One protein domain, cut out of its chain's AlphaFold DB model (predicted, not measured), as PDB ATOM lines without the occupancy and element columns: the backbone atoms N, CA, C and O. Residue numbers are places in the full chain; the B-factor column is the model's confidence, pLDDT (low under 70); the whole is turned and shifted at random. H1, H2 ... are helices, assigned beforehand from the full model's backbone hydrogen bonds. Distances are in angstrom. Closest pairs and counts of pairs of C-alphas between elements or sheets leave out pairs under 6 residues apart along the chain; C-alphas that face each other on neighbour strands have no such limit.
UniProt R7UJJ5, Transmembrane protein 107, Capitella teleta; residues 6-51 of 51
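Overview. This is residues 6 to 51 of the 51 residues of the protein "Transmembrane protein 107" of Capitella teleta (UniProt R7UJJ5). One long helix, H1, sticks out as a free arm from a small head, in which the short helices H2 and H3 pack on each other at a steep tilt. The arm makes most of the length. The printed part has 46 residues with three named helices, H1, H2, H3 in chain order, and no named strand; the class is all helix. It is extended, with a radius of gyration of the C-alphas of 16.1 A and spans of 51 by 19 by 11 A.

Along the chain. H1, residues 6 to 26, measures 30.4 A from C-alpha 6 at (82.114, 73.245, 293.823) to C-alpha 26 at (108.351, 85.264, 284.313). H2 is residues 28 to 34, 9.8 A. H3, residues 42 to 50, 12.7 A, ends at C-alpha 50 at (111.451, 95.228, 273.531).

Arrangement. H1 and H2 are close but not clearly touching, the closest C-alphas, of Ile 24 and Asn 31, being 7.9 A apart. Their lines are only just about perpendicular, at 71 degrees. H2 and H3 touch, closest at the C-alphas of Val 32 and Asp 49, 6.2 A. They run opposite ways at a steep tilt of 55 degrees. H1 and H3 are apart. In H1, H2 and H3 every O i to N i+4 pair is within hydrogen-bond range.

Size, cuts and confidence. The C-alphas farthest apart, of Leu 6 and Ser 41, are 50.8 A apart. The printed part has no cut. The link H1 to H2 is tight and H2 to H3 short. Residues 6 to 7 and 51 have pLDDT under 70.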
ATOM      1  N   LEU A   6      82.145  72.429 295.037       59.59
ATOM      2  CA  LEU A   6      82.114  73.245 293.823       59.59
ATOM      3  C   LEU A   6      82.864  74.577 293.987       59.59
ATOM      4  O   LEU A   6      83.494  75.046 293.043       59.59
ATOM      5  N   VAL A   7      82.814  75.179 295.182       64.62
ATOM      6  CA  VAL A   7      83.464  76.474 295.460       64.62
ATOM      7  C   VAL A   7      84.994  76.339 295.560       64.62
ATOM      8  O   VAL A   7      85.687  77.089 294.870       64.62
ATOM      9  N   PRO A   8      85.555  75.364 296.310       70.50
ATOM     10  CA  PRO A   8      87.005  75.196 296.413       70.50
ATOM     11  C   PRO A   8      87.651  74.798 295.082       70.50
ATOM     12  O   PRO A   8      88.740  75.270 294.769       70.50
ATOM     13  N   ALA A   9      86.971  73.977 294.273       78.19
ATOM     14  CA  ALA A   9      87.486  73.541 292.977       78.19
ATOM     15  C   ALA A   9      87.614  74.704 291.983       78.19
ATOM     16  O   ALA A   9      88.639  74.841 291.318       78.19
ATOM     17  N   ARG A  10      86.608  75.589 291.912       78.19
ATOM     18  CA  ARG A  10      86.674  76.763 291.027       78.19
ATOM     19  C   ARG A  10      87.734  77.762 291.458       78.19
ATOM     20  O   ARG A  10      88.447  78.285 290.604       78.19
ATOM     21  N   PHE A  11      87.862  77.985 292.762       84.25
ATOM     22  CA  PHE A  11      88.923  78.825 293.300       84.25
ATOM     23  C   PHE A  11      90.306  78.256 292.963       84.25
ATOM     24  O   PHE A  11      91.148  78.971 292.426       84.25
ATOM     25  N   LEU A  12      90.512  76.952 293.177       85.44
ATOM     26  CA  LEU A  12      91.772  76.289 292.852       85.44
ATOM     27  C   LEU A  12      92.102  76.383 291.358       85.44
ATOM     28  O   LEU A  12      93.240  76.683 291.016       85.44
ATOM     29  N   CYS A  13      91.124  76.195 290.468       88.38
ATOM     30  CA  CYS A  13      91.339  76.379 289.034       88.38
ATOM     31  C   CYS A  13      91.727  77.823 288.683       88.38
ATOM     32  O   CYS A  13      92.622  78.019 287.868       88.38
ATOM     33  N   MET A  14      91.095  78.842 289.274       89.94
ATOM     34  CA  MET A  14      91.479  80.239 289.025       89.94
ATOM     35  C   MET A  14      92.898  80.538 289.514       89.94
ATOM     36  O   MET A  14      93.674  81.143 288.777       89.94
ATOM     37  N   ILE A  15      93.261  80.063 290.708       93.06
ATOM     38  CA  ILE A  15      94.625  80.196 291.235       93.06
ATOM     39  C   ILE A  15      95.626  79.437 290.360       93.06
ATOM     40  O   ILE A  15      96.683  79.976 290.054       93.06
ATOM     41  N   ALA A  16      95.298  78.231 289.896       93.56
ATOM     42  CA  ALA A  16      96.166  77.457 289.013       93.56
ATOM     43  C   ALA A  16      96.433  78.188 287.689       93.56
ATOM     44  O   ALA A  16      97.583  78.292 287.269       93.56
ATOM     45  N   HIS A  17      95.398  78.752 287.059       92.94
ATOM     46  CA  HIS A  17      95.569  79.551 285.842       92.94
ATOM     47  C   HIS A  17      96.350  80.845 286.101       92.94
ATOM     48  O   HIS A  17      97.181  81.235 285.280       92.94
ATOM     49  N   LEU A  18      96.131  81.499 287.242       93.31
ATOM     50  CA  LEU A  18      96.883  82.693 287.625       93.31
ATOM     51  C   LEU A  18      98.370  82.373 287.825       93.31
ATOM     52  O   LEU A  18      99.229  83.050 287.277       93.31
ATOM     53  N   VAL A  19      98.687  81.306 288.555       94.94
ATOM     54  CA  VAL A  19     100.075  80.873 288.762       94.94
ATOM     55  C   VAL A  19     100.717  80.466 287.435       94.94
ATOM     56  O   VAL A  19     101.841  80.872 287.164       94.94
ATOM     57  N   LEU A  20     100.006  79.733 286.574       92.44
ATOM     58  CA  LEU A  20     100.510  79.346 285.255       92.44
ATOM     59  C   LEU A  20     100.836  80.565 284.383       92.44
ATOM     60  O   LEU A  20     101.910  80.628 283.793       92.44
ATOM     61  N   THR A  21      99.934  81.543 284.318       90.44
ATOM     62  CA  THR A  21     100.159  82.775 283.544       90.44
ATOM     63  C   THR A  21     101.311  83.598 284.111       90.44
ATOM     64  O   THR A  21     102.151  84.054 283.343       90.44
ATOM     65  N   ILE A  22     101.431  83.711 285.436       92.06
ATOM     66  CA  ILE A  22     102.585  84.347 286.090       92.06
ATOM     67  C   ILE A  22     103.886  83.639 285.702       92.06
ATOM     68  O   ILE A  22     104.835  84.300 285.294       92.06
ATOM     69  N   VAL A  23     103.935  82.305 285.775       90.94
ATOM     70  CA  VAL A  23     105.124  81.529 285.389       90.94
ATOM     71  C   VAL A  23     105.485  81.776 283.924       90.94
ATOM     72  O   VAL A  23     106.645  82.049 283.636       90.94
ATOM     73  N   ILE A  24     104.507  81.771 283.014       86.12
ATOM     74  CA  ILE A  24     104.728  82.061 281.587       86.12
ATOM     75  C   ILE A  24     105.298  83.473 281.381       86.12
ATOM     76  O   ILE A  24     106.213  83.648 280.576       86.12
ATOM     77  N   LEU A  25     104.795  84.469 282.118       83.31
ATOM     78  CA  LEU A  25     105.276  85.853 282.047       83.31
ATOM     79  C   LEU A  25     106.682  86.016 282.649       83.31
ATOM     80  O   LEU A  25     107.486  86.783 282.126       83.31
ATOM     81  N   LEU A  26     107.007  85.286 283.720       81.19
ATOM     82  CA  LEU A  26     108.351  85.264 284.313       81.19
ATOM     83  C   LEU A  26     109.359  84.480 283.465       81.19
ATOM     84  O   LEU A  26     110.541  84.815 283.465       81.19
ATOM     85  N   SER A  27     108.910  83.503 282.677       83.88
ATOM     86  CA  SER A  27     109.720  82.810 281.667       83.88
ATOM     87  C   SER A  27     110.011  83.666 280.421       83.88
ATOM     88  O   SER A  27     110.319  83.110 279.367       83.88
ATOM     89  N   ARG A  28     109.954  85.005 280.538       80.31
ATOM     90  CA  ARG A  28     110.159  85.989 279.461       80.31
ATOM     91  C   ARG A  28     111.366  85.669 278.585       80.31
ATOM     92  O   ARG A  28     111.219  85.553 277.381       80.31
ATOM     93  N   ASP A  29     112.525  85.428 279.192       79.50
ATOM     94  CA  ASP A  29     113.765  85.124 278.467       79.50
ATOM     95  C   ASP A  29     113.662  83.853 277.607       79.50
ATOM     96  O   ASP A  29     114.086  83.833 276.453       79.50
ATOM     97  N   SER A  30     113.061  82.792 278.150       81.69
ATOM     98  CA  SER A  30     112.847  81.547 277.402       81.69
ATOM     99  C   SER A  30     111.801  81.715 276.303       81.69
ATOM    100  O   SER A  30     111.924  81.092 275.254       81.69
ATOM    101  N   ASN A  31     110.800  82.568 276.523       79.94
ATOM    102  CA  ASN A  31     109.772  82.885 275.536       79.94
ATOM    103  C   ASN A  31     110.366  83.684 274.360       79.94
ATOM    104  O   ASN A  31     110.214  83.286 273.208       79.94
ATOM    105  N   VAL A  32     111.171  84.713 274.651       82.38
ATOM    106  CA  VAL A  32     111.915  85.494 273.645       82.38
ATOM    107  C   VAL A  32     112.869  84.591 272.852       82.38
ATOM    108  O   VAL A  32     112.869  84.617 271.622       82.38
ATOM    109  N   LYS A  33     113.624  83.711 273.527       82.19
ATOM    110  CA  LYS A  33     114.518  82.729 272.876       82.19
ATOM    111  C   LYS A  33     113.788  81.706 272.016       82.19
ATOM    112  O   LYS A  33     114.337  81.292 271.002       82.19
ATOM    113  N   ALA A  34     112.573  81.306 272.384       83.75
ATOM    114  CA  ALA A  34     111.776  80.379 271.584       83.75
ATOM    115  C   ALA A  34     111.283  81.006 270.267       83.75
ATOM    116  O   ALA A  34     111.047  80.286 269.299       83.75
ATOM    117  N   CYS A  35     111.152  82.334 270.219       80.94
ATOM    118  CA  CYS A  35     110.813  83.081 269.007       80.94
ATOM    119  C   CYS A  35     112.032  83.413 268.129       80.94
ATOM    120  O   CYS A  35     111.858  83.938 267.028       80.94
ATOM    121  N   LEU A  36     113.249  83.123 268.599       84.19
ATOM    122  CA  LEU A  36     114.495  83.400 267.890       84.19
ATOM    123  C   LEU A  36     114.981  82.167 267.101       84.19
ATOM    124  O   LEU A  36     114.756  81.023 267.506       84.19
ATOM    125  N   PRO A  37     115.663  82.373 265.963       83.31
ATOM    126  CA  PRO A  37     116.273  81.288 265.202       83.31
ATOM    127  C   PRO A  37     117.408  80.604 265.987       83.31
ATOM    128  O   PRO A  37     118.019  81.195 266.871       83.31
ATOM    129  N   LEU A  38     117.750  79.360 265.615       78.19
ATOM    130  CA  LEU A  38     118.844  78.565 266.220       78.19
ATOM    131  C   LEU A  38     120.204  79.292 266.264       78.19
ATOM    132  O   LEU A  38     121.059  78.949 267.077       78.19
ATOM    133  N   ASN A  39     120.410  80.272 265.384       81.31
ATOM    134  CA  ASN A  39     121.558  81.166 265.388       81.31
ATOM    135  C   ASN A  39     121.028  82.605 265.333       81.31
ATOM    136  O   ASN A  39     120.521  83.020 264.295       81.31
ATOM    137  N   TYR A  40     121.095  83.327 266.449       81.81
ATOM    138  CA  TYR A  40     120.629  84.710 266.555       81.81
ATOM    139  C   TYR A  40     121.767  85.624 267.005       81.81
ATOM    140  O   TYR A  40     122.636  85.231 267.787       81.81
ATOM    141  N   SER A  41     121.760  86.857 266.505       85.69
ATOM    142  CA  SER A  41     122.671  87.905 266.969       85.69
ATOM    143  C   SER A  41     122.125  88.550 268.253       85.69
ATOM    144  O   SER A  41     120.903  88.645 268.399       85.69
ATOM    145  N   PRO A  42     122.975  89.064 269.167       82.75
ATOM    146  CA  PRO A  42     122.521  89.780 270.364       82.75
ATOM    147  C   PRO A  42     121.543  90.925 270.061       82.75
ATOM    148  O   PRO A  42     120.646  91.202 270.849       82.75
ATOM    149  N   ASN A  43     121.681  91.548 268.888       82.69
ATOM    150  CA  ASN A  43     120.824  92.642 268.440       82.69
ATOM    151  C   ASN A  43     119.403  92.186 268.058       82.69
ATOM    152  O   ASN A  43     118.461  92.963 268.172       82.69
ATOM    153  N   GLU A  44     119.236  90.938 267.605       80.69
ATOM    154  CA  GLU A  44     117.911  90.366 267.323       80.69
ATOM    155  C   GLU A  44     117.191  89.956 268.607       80.69
ATOM    156  O   GLU A  44     115.971  90.062 268.681       80.69
ATOM    157  N   TYR A  45     117.938  89.548 269.638       85.94
ATOM    158  CA  TYR A  45     117.370  89.301 270.962       85.94
ATOM    159  C   TYR A  45     116.853  90.593 271.600       85.94
ATOM    160  O   TYR A  45     115.717  90.622 272.055       85.94
ATOM    161  N   ASP A  46     117.650  91.666 271.587       84.56
ATOM    162  CA  ASP A  46     117.263  92.967 272.156       84.56
ATOM    163  C   ASP A  46     116.015  93.546 271.473       84.56
ATOM    164  O   ASP A  46     115.068  93.963 272.142       84.56
ATOM    165  N   SER A  47     115.959  93.449 270.139       84.12
ATOM    166  CA  SER A  47     114.778  93.850 269.371       84.12
ATOM    167  C   SER A  47     113.535  93.038 269.740       84.12
ATOM    168  O   SER A  47     112.443  93.590 269.718       84.12
ATOM    169  N   LYS A  48     113.676  91.743 270.056       80.50
ATOM    170  CA  LYS A  48     112.549  90.862 270.410       80.50
ATOM    171  C   LYS A  48     112.149  90.931 271.884       80.50
ATOM    172  O   LYS A  48     111.028  90.558 272.204       80.50
ATOM    173  N   ASP A  49     113.036  91.378 272.774       80.81
ATOM    174  CA  ASP A  49     112.718  91.623 274.191       80.81
ATOM    175  C   ASP A  49     111.954  92.945 274.394       80.81
ATOM    176  O   ASP A  49     111.254  93.090 275.395       80.81
ATOM    177  N   THR A  50     112.078  93.895 273.458       80.50
ATOM    178  CA  THR A  50     111.451  95.228 273.531       80.50
ATOM    179  C   THR A  50     110.200  95.420 272.665       80.50
ATOM    180  O   THR A  50     109.517  96.431 272.849       80.50
ATOM    181  N   GLU A  51     109.890  94.488 271.754       68.31
ATOM    182  CA  GLU A  51     108.600  94.415 271.033       68.31
ATOM    183  C   GLU A  51     107.437  94.003 271.951       68.31
ATOM    184  O   GLU A  51     106.357  94.629 271.830       68.31
TER     185      GLU A  51